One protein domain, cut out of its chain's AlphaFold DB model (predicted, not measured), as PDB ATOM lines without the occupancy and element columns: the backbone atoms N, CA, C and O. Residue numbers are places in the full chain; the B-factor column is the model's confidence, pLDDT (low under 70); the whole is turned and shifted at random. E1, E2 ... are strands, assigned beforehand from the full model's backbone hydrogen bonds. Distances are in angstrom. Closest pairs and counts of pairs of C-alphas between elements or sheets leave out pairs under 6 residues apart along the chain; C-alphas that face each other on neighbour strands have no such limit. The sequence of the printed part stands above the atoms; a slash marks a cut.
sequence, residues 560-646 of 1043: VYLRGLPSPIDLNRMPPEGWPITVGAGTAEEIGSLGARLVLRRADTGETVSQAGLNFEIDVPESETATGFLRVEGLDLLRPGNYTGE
ATOM      1  N   VAL A 560      17.394  32.576  51.621       81.94
ATOM      2  CA  VAL A 560      17.189  33.480  50.484       81.94
ATOM      3  C   VAL A 560      18.371  34.443  50.437       81.94
ATOM      4  O   VAL A 560      18.669  35.106  51.433       81.94
ATOM      5  N   TYR A 561      19.042  34.552  49.292       80.44
ATOM      6  CA  TYR A 561      20.131  35.512  49.103       80.44
ATOM      7  C   TYR A 561      19.704  36.680  48.214       80.44
ATOM      8  O   TYR A 561      19.130  36.493  47.142       80.44
ATOM      9  N   LEU A 562      20.038  37.896  48.651       84.12
ATOM     10  CA  LEU A 562      19.852  39.144  47.916       84.12
ATOM     11  C   LEU A 562      21.224  39.715  47.525       84.12
ATOM     12  O   LEU A 562      22.066  39.988  48.379       84.12
ATOM     13  N   ARG A 563      21.457  39.901  46.223       82.31
ATOM     14  CA  ARG A 563      22.714  40.413  45.649       82.31
ATOM     15  C   ARG A 563      22.450  41.641  44.773       82.31
ATOM     16  O   ARG A 563      21.354  41.793  44.247       82.31
ATOM     17  N   GLY A 564      23.457  42.499  44.594       81.81
ATOM     18  CA  GLY A 564      23.405  43.681  43.711       81.81
ATOM     19  C   GLY A 564      23.257  45.036  44.419       81.81
ATOM     20  O   GLY A 564      23.558  46.067  43.822       81.81
ATOM     21  N   LEU A 565      22.875  45.054  45.701       84.38
ATOM     22  CA  LEU A 565      22.846  46.287  46.497       84.38
ATOM     23  C   LEU A 565      24.264  46.785  46.845       84.38
ATOM     24  O   LEU A 565      25.148  45.968  47.115       84.38
ATOM     25  N   PRO A 566      24.493  48.112  46.889       81.00
ATOM     26  CA  PRO A 566      25.742  48.680  47.388       81.00
ATOM     27  C   PRO A 566      25.844  48.546  48.915       81.00
ATOM     28  O   PRO A 566      24.842  48.630  49.620       81.00
ATOM     29  N   SER A 567      27.067  48.423  49.435       78.62
ATOM     30  CA  SER A 567      27.353  48.542  50.870       78.62
ATOM     31  C   SER A 567      28.376  49.665  51.103       78.62
ATOM     32  O   SER A 567      29.459  49.607  50.511       78.62
ATOM     33  N   PRO A 568      28.070  50.699  51.916       82.12
ATOM     34  CA  PRO A 568      26.775  50.982  52.550       82.12
ATOM     35  C   PRO A 568      25.705  51.462  51.548       82.12
ATOM     36  O   PRO A 568      26.023  51.930  50.452       82.12
ATOM     37  N   ILE A 569      24.432  51.405  51.953       86.81
ATOM     38  CA  ILE A 569      23.299  51.880  51.146       86.81
ATOM     39  C   ILE A 569      23.106  53.398  51.347       86.81
ATOM     40  O   ILE A 569      22.646  53.865  52.394       86.81
ATOM     41  N   ASP A 570      23.450  54.173  50.318       89.19
ATOM     42  CA  ASP A 570      23.260  55.630  50.232       89.19
ATOM     43  C   ASP A 570      22.159  55.945  49.208       89.19
ATOM     44  O   ASP A 570      22.367  55.842  47.996       89.19
ATOM     45  N   LEU A 571      20.973  56.327  49.692       87.69
ATOM     46  CA  LEU A 571      19.791  56.590  48.863       87.69
ATOM     47  C   LEU A 571      19.971  57.798  47.924       87.69
ATOM     48  O   LEU A 571      19.289  57.863  46.904       87.69
ATOM     49  N   ASN A 572      20.932  58.698  48.181       83.19
ATOM     50  CA  ASN A 572      21.281  59.768  47.235       83.19
ATOM     51  C   ASN A 572      21.993  59.246  45.969       83.19
ATOM     52  O   ASN A 572      22.171  60.001  45.014       83.19
ATOM     53  N   ARG A 573      22.415  57.972  45.946       86.38
ATOM     54  CA  ARG A 573      23.086  57.311  44.808       86.38
ATOM     55  C   ARG A 573      22.214  56.265  44.113       86.38
ATOM     56  O   ARG A 573      22.724  55.487  43.307       86.38
ATOM     57  N   MET A 574      20.925  56.207  44.438       87.75
ATOM     58  CA  MET A 574      19.993  55.292  43.787       87.75
ATOM     59  C   MET A 574      19.767  55.723  42.321       87.75
ATOM     60  O   MET A 574      19.470  56.897  42.081       87.75
ATOM     61  N   PRO A 575      19.889  54.819  41.329       86.75
ATOM     62  CA  PRO A 575      19.537  55.120  39.943       86.75
ATOM     63  C   PRO A 575      18.048  55.490  39.790       86.75
ATOM     64  O   PRO A 575      17.232  55.058  40.610       86.75
ATOM     65  N   PRO A 576      17.649  56.229  38.735       80.44
ATOM     66  CA  PRO A 576      16.240  56.544  38.460       80.44
ATOM     67  C   PRO A 576      15.323  55.308  38.420       80.44
ATOM     68  O   PRO A 576      14.188  55.349  38.901       80.44
ATOM     69  N   GLU A 577      15.843  54.210  37.872       82.44
ATOM     70  CA  GLU A 577      15.239  52.882  37.761       82.44
ATOM     71  C   GLU A 577      15.312  52.028  39.045       82.44
ATOM     72  O   GLU A 577      14.666  50.985  39.114       82.44
ATOM     73  N   GLY A 578      16.020  52.479  40.087       85.38
ATOM     74  CA  GLY A 578      16.335  51.695  41.286       85.38
ATOM     75  C   GLY A 578      17.639  50.900  41.160       85.38
ATOM     76  O   GLY A 578      18.293  50.902  40.118       85.38
ATOM     77  N   TRP A 579      18.049  50.214  42.228       88.69
ATOM     78  CA  TRP A 579      19.220  49.331  42.174       88.69
ATOM     79  C   TRP A 579      18.855  47.978  41.546       88.69
ATOM     80  O   TRP A 579      17.918  47.341  42.034       88.69
ATOM     81  N   PRO A 580      19.582  47.509  40.513       88.88
ATOM     82  CA  PRO A 580      19.389  46.172  39.967       88.88
ATOM     83  C   PRO A 580      19.848  45.129  40.988       88.88
ATOM     84  O   PRO A 580      20.957  45.207  41.518       88.88
ATOM     85  N   ILE A 581      18.991  44.149  41.254       88.88
ATOM     86  CA  ILE A 581      19.226  43.106  42.251       88.88
ATOM     87  C   ILE A 581      18.903  41.716  41.711       88.88
ATOM     88  O   ILE A 581      18.050  41.543  40.839       88.88
ATOM     89  N   THR A 582      19.584  40.723  42.272       85.44
ATOM     90  CA  THR A 582      19.397  39.296  42.001       85.44
ATOM     91  C   THR A 582      18.954  38.614  43.289       85.44
ATOM     92  O   THR A 582      19.604  38.781  44.323       85.44
ATOM     93  N   VAL A 583      17.871  37.842  43.221       84.50
ATOM     94  CA  VAL A 583      17.311  37.067  44.334       84.50
ATOM     95  C   VAL A 583      17.275  35.595  43.946       84.50
ATOM     96  O   VAL A 583      16.932  35.259  42.815       84.50
ATOM     97  N   GLY A 584      17.618  34.713  44.877       80.69
ATOM     98  CA  GLY A 584      17.478  33.272  44.692       80.69
ATOM     99  C   GLY A 584      17.379  32.538  46.022       80.69
ATOM    100  O   GLY A 584      17.737  33.077  47.074       80.69
ATOM    101  N   ALA A 585      16.884  31.308  45.955       78.81
ATOM    102  CA  ALA A 585      16.870  30.370  47.065       78.81
ATOM    103  C   ALA A 585      18.072  29.416  46.988       78.81
ATOM    104  O   ALA A 585      18.553  29.078  45.906       78.81
ATOM    105  N   GLY A 586      18.528  28.939  48.144       65.38
ATOM    106  CA  GLY A 586      19.204  27.648  48.259       65.38
ATOM    107  C   GLY A 586      18.436  26.771  49.240       65.38
ATOM    108  O   GLY A 586      18.809  26.635  50.401       65.38
ATOM    109  N   THR A 587      17.303  26.250  48.777       67.19
ATOM    110  CA  THR A 587      16.462  25.276  49.478       67.19
ATOM    111  C   THR A 587      15.662  24.473  48.452       67.19
ATOM    112  O   THR A 587      15.481  24.928  47.327       67.19
ATOM    113  N   ALA A 588      15.196  23.287  48.838       64.62
ATOM    114  CA  ALA A 588      14.265  22.474  48.051       64.62
ATOM    115  C   ALA A 588      12.793  22.668  48.479       64.62
ATOM    116  O   ALA A 588      11.915  21.944  48.016       64.62
ATOM    117  N   GLU A 589      12.527  23.600  49.399       69.44
ATOM    118  CA  GLU A 589      11.182  23.989  49.831       69.44
ATOM    119  C   GLU A 589      10.724  25.236  49.060       69.44
ATOM    120  O   GLU A 589      11.467  26.212  48.966       69.44
ATOM    121  N   GLU A 590       9.512  25.197  48.498       75.25
ATOM    122  CA  GLU A 590       8.957  26.261  47.650       75.25
ATOM    123  C   GLU A 590       8.782  27.565  48.453       75.25
ATOM    124  O   GLU A 590       7.953  27.650  49.365       75.25
ATOM    125  N   ILE A 591       9.563  28.595  48.113       79.50
ATOM    126  CA  ILE A 591       9.429  29.949  48.668       79.50
ATOM    127  C   ILE A 591       8.505  30.750  47.744       79.50
ATOM    128  O   ILE A 591       8.616  30.668  46.526       79.50
ATOM    129  N   GLY A 592       7.582  31.518  48.323       84.25
ATOM    130  CA  GLY A 592       6.673  32.393  47.588       84.25
ATOM    131  C   GLY A 592       7.378  33.671  47.153       84.25
ATOM    132  O   GLY A 592       8.045  33.704  46.123       84.25
ATOM    133  N   SER A 593       7.244  34.731  47.953       87.38
ATOM    134  CA  SER A 593       7.823  36.043  47.652       87.38
ATOM    135  C   SER A 593       8.822  36.526  48.708       87.38
ATOM    136  O   SER A 593       8.700  36.234  49.900       87.38
ATOM    137  N   LEU A 594       9.816  37.307  48.275       88.06
ATOM    138  CA  LEU A 594      10.656  38.134  49.141       88.06
ATOM    139  C   LEU A 594      10.126  39.571  49.104       88.06
ATOM    140  O   LEU A 594      10.278  40.269  48.099       88.06
ATOM    141  N   GLY A 595       9.526  40.013  50.206       87.94
ATOM    142  CA  GLY A 595       9.080  41.391  50.405       87.94
ATOM    143  C   GLY A 595      10.135  42.249  51.109       87.94
ATOM    144  O   GLY A 595      10.930  41.743  51.905       87.94
ATOM    145  N   ALA A 596      10.115  43.561  50.859       89.50
ATOM    146  CA  ALA A 596      10.951  44.531  51.570       89.50
ATOM    147  C   ALA A 596      10.159  45.764  52.034       89.50
ATOM    148  O   ALA A 596       9.394  46.349  51.267       89.50
ATOM    149  N   ARG A 597      10.399  46.209  53.274       89.12
ATOM    150  CA  ARG A 597       9.805  47.415  53.872       89.12
ATOM    151  C   ARG A 597      10.894  48.388  54.311       89.12
ATOM    152  O   ARG A 597      11.855  48.002  54.961       89.12
ATOM    153  N   LEU A 598      10.723  49.668  53.995       90.06
ATOM    154  CA  LEU A 598      11.625  50.736  54.423       90.06
ATOM    155  C   LEU A 598      11.114  51.416  55.699       90.06
ATOM    156  O   LEU A 598       9.959  51.834  55.758       90.06
ATOM    157  N   VAL A 599      11.996  51.596  56.684       89.19
ATOM    158  CA  VAL A 599      11.740  52.368  57.908       89.19
ATOM    159  C   VAL A 599      12.781  53.485  58.023       89.19
ATOM    160  O   VAL A 599      13.870  53.280  58.554       89.19
ATOM    161  N   LEU A 600      12.447  54.685  57.533       88.38
ATOM    162  CA  LEU A 600      13.283  55.886  57.676       88.38
ATOM    163  C   LEU A 600      12.923  56.694  58.928       88.38
ATOM    164  O   LEU A 600      11.752  56.848  59.284       88.38
ATOM    165  N   ARG A 601      13.943  57.279  59.557       88.44
ATOM    166  CA  ARG A 601      13.831  58.228  60.670       88.44
ATOM    167  C   ARG A 601      14.683  59.462  60.403       88.44
ATOM    168  O   ARG A 601      15.746  59.365  59.790       88.44
ATOM    169  N   ARG A 602      14.249  60.631  60.874       85.75
ATOM    170  CA  ARG A 602      15.075  61.848  60.831       85.75
ATOM    171  C   ARG A 602      16.134  61.779  61.938       85.75
ATOM    172  O   ARG A 602      15.805  61.499  63.088       85.75
ATOM    173  N   ALA A 603      17.401  62.007  61.601       81.56
ATOM    174  CA  ALA A 603      18.532  61.736  62.497       81.56
ATOM    175  C   ALA A 603      18.682  62.743  63.661       81.56
ATOM    176  O   ALA A 603      19.449  62.496  64.586       81.56
ATOM    177  N   ASP A 604      17.966  63.869  63.615       76.00
ATOM    178  CA  ASP A 604      17.959  64.931  64.631       76.00
ATOM    179  C   ASP A 604      16.843  64.770  65.683       76.00
ATOM    180  O   ASP A 604      17.037  65.090  66.853       76.00
ATOM    181  N   THR A 605      15.678  64.267  65.272       78.12
ATOM    182  CA  THR A 605      14.450  64.168  66.085       78.12
ATOM    183  C   THR A 605      14.038  62.727  66.389       78.12
ATOM    184  O   THR A 605      13.228  62.500  67.286       78.12
ATOM    185  N   GLY A 606      14.560  61.744  65.648       78.38
ATOM    186  CA  GLY A 606      14.157  60.335  65.731       78.38
ATOM    187  C   GLY A 606      12.773  60.028  65.139       78.38
ATOM    188  O   GLY A 606      12.334  58.876  65.200       78.38
ATOM    189  N   GLU A 607      12.092  61.031  64.573       84.25
ATOM    190  CA  GLU A 607      10.734  60.929  64.029       84.25
ATOM    191  C   GLU A 607      10.693  60.011  62.798       84.25
ATOM    192  O   GLU A 607      11.519  60.131  61.889       84.25
ATOM    193  N   THR A 608       9.731  59.083  62.772       81.44
ATOM    194  CA  THR A 608       9.525  58.131  61.671       81.44
ATOM    195  C   THR A 608       8.855  58.795  60.475       81.44
ATOM    196  O   THR A 608       7.796  59.406  60.607       81.44
ATOM    197  N   VAL A 609       9.442  58.602  59.301       82.69
ATOM    198  CA  VAL A 609       8.997  59.164  58.024       82.69
ATOM    199  C   VAL A 609       8.010  58.208  57.353       82.69
ATOM    200  O   VAL A 609       8.295  57.022  57.224       82.69
ATOM    201  N   SER A 610       6.869  58.725  56.889       78.69
ATOM    202  CA  SER A 610       5.844  57.960  56.154       78.69
ATOM    203  C   SER A 610       5.650  58.409  54.700       78.69
ATOM    204  O   SER A 610       4.887  57.795  53.962       78.69
ATOM    205  N   GLN A 611       6.323  59.486  54.289       78.75
ATOM    206  CA  GLN A 611       6.245  60.069  52.947       78.75
ATOM    207  C   GLN A 611       7.096  59.319  51.913       78.75
ATOM    208  O   GLN A 611       6.782  59.374  50.729       78.75
ATOM    209  N   ALA A 612       8.155  58.637  52.360       81.00
ATOM    210  CA  ALA A 612       8.996  57.791  51.523       81.00
ATOM    211  C   ALA A 612       8.669  56.315  51.771       81.00
ATOM    212  O   ALA A 612       8.528  55.896  52.922       81.00
ATOM    213  N   GLY A 613       8.561  55.532  50.701       80.12
ATOM    214  CA  GLY A 613       8.141  54.137  50.754       80.12
ATOM    215  C   GLY A 613       8.952  53.248  49.820       80.12
ATOM    216  O   GLY A 613       9.351  53.658  48.733       80.12
ATOM    217  N   LEU A 614       9.171  52.009  50.250       85.06
ATOM    218  CA  LEU A 614       9.676  50.930  49.412       85.06
ATOM    219  C   LEU A 614       8.510  49.989  49.122       85.06
ATOM    220  O   LEU A 614       7.914  49.455  50.054       85.06
ATOM    221  N   ASN A 615       8.183  49.822  47.844       76.62
ATOM    222  CA  ASN A 615       7.237  48.817  47.377       76.62
ATOM    223  C   ASN A 615       8.021  47.790  46.559       76.62
ATOM    224  O   ASN A 615       8.263  47.995  45.370       76.62
ATOM    225  N   PHE A 616       8.482  46.738  47.228       85.00
ATOM    226  CA  PHE A 616       9.246  45.666  46.610       85.00
ATOM    227  C   PHE A 616       8.732  44.315  47.096       85.00
ATOM    228  O   PHE A 616       8.716  44.039  48.297       85.00
ATOM    229  N   GLU A 617       8.349  43.496  46.128       85.88
ATOM    230  CA  GLU A 617       7.991  42.095  46.265       85.88
ATOM    231  C   GLU A 617       8.472  41.394  44.987       85.88
ATOM    232  O   GLU A 617       8.301  41.929  43.887       85.88
ATOM    233  N   ILE A 618       9.128  40.242  45.125       87.88
ATOM    234  CA  ILE A 618       9.583  39.418  43.999       87.88
ATOM    235  C   ILE A 618       9.367  37.942  44.326       87.88
ATOM    236  O   ILE A 618       9.666  37.517  45.442       87.88
ATOM    237  N   ASP A 619       8.879  37.167  43.361       86.50
ATOM    238  CA  ASP A 619       8.769  35.713  43.492       86.50
ATOM    239  C   ASP A 619      10.177  35.088  43.570       86.50
ATOM    240  O   ASP A 619      11.089  35.496  42.841       86.50
ATOM    241  N   VAL A 620      10.375  34.110  44.459       82.62
ATOM    242  CA  VAL A 620      11.682  33.482  44.710       82.62
ATOM    243  C   VAL A 620      11.731  32.107  44.026       82.62
ATOM    244  O   VAL A 620      11.128  31.163  44.525       82.62
ATOM    245  N   PRO A 621      12.437  31.945  42.891       76.75
ATOM    246  CA  PRO A 621      12.415  30.692  42.140       76.75
ATOM    247  C   PRO A 621      13.136  29.552  42.873       76.75
ATOM    248  O   PRO A 621      14.230  29.738  43.403       76.75
ATOM    249  N   GLU A 622      12.554  28.349  42.817       68.25
ATOM    250  CA  GLU A 622      13.046  27.134  43.495       68.25
ATOM    251  C   GLU A 622      14.460  26.696  43.066       68.25
ATOM    252  O   GLU A 622      15.165  26.035  43.824       68.25
ATOM    253  N   SER A 623      14.861  26.987  41.822       58.69
ATOM    254  CA  SER A 623      16.053  26.383  41.196       58.69
ATOM    255  C   SER A 623      16.864  27.305  40.271       58.69
ATOM    256  O   SER A 623      17.813  26.853  39.632       58.69
ATOM    257  N   GLU A 624      16.548  28.603  40.228       73.00
ATOM    258  CA  GLU A 624      17.266  29.615  39.433       73.00
ATOM    259  C   GLU A 624      17.446  30.923  40.240       73.00
ATOM    260  O   GLU A 624      17.348  30.932  41.466       73.00
ATOM    261  N   THR A 625      17.716  32.047  39.568       81.12
ATOM    262  CA  THR A 625      17.741  33.386  40.178       81.12
ATOM    263  C   THR A 625      16.798  34.339  39.460       81.12
ATOM    264  O   THR A 625      16.945  34.562  38.257       81.12
ATOM    265  N   ALA A 626      15.900  34.981  40.203       84.75
ATOM    266  CA  ALA A 626      15.132  36.114  39.713       84.75
ATOM    267  C   ALA A 626      15.990  37.389  39.715       84.75
ATOM    268  O   ALA A 626      16.907  37.554  40.525       84.75
ATOM    269  N   THR A 627      15.671  38.324  38.824       86.00
ATOM    270  CA  THR A 627      16.268  39.665  38.806       86.00
ATOM    271  C   THR A 627      15.182  40.725  38.841       86.00
ATOM    272  O   THR A 627      14.185  40.610  38.129       86.00
ATOM    273  N   GLY A 628      15.396  41.775  39.627       85.81
ATOM    274  CA  GLY A 628      14.456  42.878  39.801       85.81
ATOM    275  C   GLY A 628      15.164  44.191  40.122       85.81
ATOM    276  O   GLY A 628      16.388  44.288  40.036       85.81
ATOM    277  N   PHE A 629      14.387  45.203  40.501       87.12
ATOM    278  CA  PHE A 629      14.896  46.524  40.867       87.12
ATOM    279  C   PHE A 629      14.351  46.941  42.232       87.12
ATOM    280  O   PHE A 629      13.138  46.973  42.433       87.12
ATOM    281  N   LEU A 630      15.242  47.290  43.162       87.44
ATOM    282  CA  LEU A 630      14.866  47.864  44.453       87.44
ATOM    283  C   LEU A 630      14.838  49.389  44.316       87.44
ATOM    284  O   LEU A 630      15.877  50.023  44.121       87.44
ATOM    285  N   ARG A 631      13.640  49.978  44.398       88.31
ATOM    286  CA  ARG A 631      13.400  51.408  44.164       88.31
ATOM    287  C   ARG A 631      12.557  52.010  45.285       88.31
ATOM    288  O   ARG A 631      11.473  51.517  45.584       88.31
ATOM    289  N   VAL A 632      13.055  53.088  45.888       87.38
ATOM    290  CA  VAL A 632      12.344  53.862  46.916       87.38
ATOM    291  C   VAL A 632      11.643  55.053  46.264       87.38
ATOM    292  O   VAL A 632      12.254  55.792  45.496       87.38
ATOM    293  N   GLU A 633      10.369  55.264  46.576       86.12
ATOM    294  CA  GLU A 633       9.580  56.400  46.088       86.12
ATOM    295  C   GLU A 633       9.309  57.419  47.206       86.12
ATOM    296  O   GLU A 633       9.418  57.100  48.389       86.12
ATOM    297  N   GLY A 634       8.981  58.665  46.841       81.62
ATOM    298  CA  GLY A 634       8.648  59.739  47.790       81.62
ATOM    299  C   GLY A 634       9.841  60.414  48.485       81.62
ATOM    300  O   GLY A 634       9.642  61.228  49.385       81.62
ATOM    301  N   LEU A 635      11.080  60.120  48.068       82.69
ATOM    302  CA  LEU A 635      12.299  60.780  48.569       82.69
ATOM    303  C   LEU A 635      12.309  62.303  48.323       82.69
ATOM    304  O   LEU A 635      12.931  63.052  49.071       82.69
ATOM    305  N   ASP A 636      11.600  62.761  47.293       75.56
ATOM    306  CA  ASP A 636      11.419  64.163  46.906       75.56
ATOM    307  C   ASP A 636      10.392  64.920  47.771       75.56
ATOM    308  O   ASP A 636      10.368  66.151  47.765       75.56
ATOM    309  N   LEU A 637       9.575  64.199  48.548       79.25
ATOM    310  CA  LEU A 637       8.584  64.760  49.477       79.25
ATOM    311  C   LEU A 637       9.161  65.026  50.881       79.25
ATOM    312  O   LEU A 637       8.435  65.437  51.792       79.25
ATOM    313  N   LEU A 638      10.454  64.761  51.078       81.25
ATOM    314  CA  LEU A 638      11.135  64.866  52.364       81.25
ATOM    315  C   LEU A 638      11.603  66.296  52.654       81.25
ATOM    316  O   LEU A 638      11.943  67.069  51.759       81.25
ATOM    317  N   ARG A 639      11.640  66.656  53.943       78.50
ATOM    318  CA  ARG A 639      12.208  67.939  54.380       78.50
ATOM    319  C   ARG A 639      13.742  67.887  54.307       78.50
ATOM    320  O   ARG A 639      14.308  66.806  54.449       78.50
ATOM    321  N   PRO A 640      14.435  69.031  54.181       78.88
ATOM    322  CA  PRO A 640      15.883  69.077  54.351       78.88
ATOM    323  C   PRO A 640      16.328  68.480  55.693       78.88
ATOM    324  O   PRO A 640      15.673  68.682  56.722       78.88
ATOM    325  N   GLY A 641      17.445  67.754  55.694       80.81
ATOM    326  CA  GLY A 641      17.982  67.079  56.875       80.81
ATOM    327  C   GLY A 641      18.663  65.744  56.571       80.81
ATOM    328  O   GLY A 641      18.656  65.255  55.440       80.81
ATOM    329  N   ASN A 642      19.238  65.150  57.615       84.38
ATOM    330  CA  ASN A 642      19.822  63.812  57.570       84.38
ATOM    331  C   ASN A 642      18.787  62.778  58.017       84.38
ATOM    332  O   ASN A 642      18.061  62.997  58.990       84.38
ATOM    333  N   TYR A 643      18.769  61.639  57.337       88.31
ATOM    334  CA  TYR A 643      17.891  60.516  57.619       88.31
ATOM    335  C   TYR A 643      18.701  59.223  57.692       88.31
ATOM    336  O   TYR A 643      19.597  58.979  56.879       88.31
ATOM    337  N   THR A 644      18.358  58.388  58.664       89.19
ATOM    338  CA  THR A 644      18.896  57.037  58.844       89.19
ATOM    339  C   THR A 644      17.737  56.065  58.985       89.19
ATOM    340  O   THR A 644      16.635  56.439  59.395       89.19
ATOM    341  N   GLY A 645      17.948  54.812  58.610       88.06
ATOM    342  CA  GLY A 645      16.886  53.822  58.664       88.06
ATOM    343  C   GLY A 645      17.355  52.439  58.276       88.06
ATOM    344  O   GLY A 645      18.548  52.200  58.099       88.06
ATOM    345  N   GLU A 646      16.388  51.551  58.109       91.00
ATOM    346  CA  GLU A 646      16.603  50.147  57.780       91.00
ATOM    347  C   GLU A 646      15.627  49.713  56.678       91.00
ATOM    348  O   GLU A 646      14.476  50.163  56.639       91.00
TER     349      GLU A 646
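This is residues 560 to 646 of the 1043 residues of the protein "VWA domain-containing protein" of Chloroflexi bacterium (UniProt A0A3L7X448). Two small three-stranded sheets, E4-E3-E6 and E1-E2-E5, lie partly face to face as a loose sandwich drawn out into a rod; long E3 runs on past the facing part to pair with E6 near one end. The printed part has 87 residues, with six named strands, E1 to E6 in chain order, and no named helix. Both sheets are antiparallel; the class is all strand, though under half of the residues, 38, are in named strands. The whole is only just loose, close to compact, with a radius of gyration of the C-alphas of 14.9 A and spans of 46 by 22 by 20 A.

In one sheet the inner strand E3, residues 593 to 602, has staggered pairing: residues 593 to 596 pair with E4, residues 616 to 619, and residues 599 to 602 with E6, residues 641 to 646. E3 and E4 form a hairpin, with N 594 and O 618 2.8 A apart, within hydrogen-bond range; N 601 and O 644 of E3 and E6 are 2.8 A apart. In the other sheet E2, residues 579 to 586, is the inner strand between E1, residues 560 to 563, and E5, residues 625 to 630. N 563 and O 582 are 2.9 A apart in the hairpin of E1 and E2, and N 626 and O 583 2.8 A in E2 and E5. The two sheets form a sandwich, two sheets face to face, their facing parts 9.8 A centre to centre and their strands at 28 degrees. The closest C-alphas of E4 and E5 are those of Phe 616 and Leu 630, 6.4 A. E5 and E6 are apart.

E3 is 29.9 A long, E2 22.5 A, E6 17.0 A, E5 15.4 A, E4 10.4 A and E1 10.1 A. E1 begins at C-alpha 560 (17.189, 33.480, 50.484), and E6 ends at C-alpha 646 (16.603, 50.147, 57.780).

The C-alphas farthest apart, those of Ala 588 and Pro 640, are 47.1 A apart. The printed part has no cut. The links E1 to E2 and E3 to E4 are long. Residues 586 to 589 and 622 to 623 have pLDDT under 70.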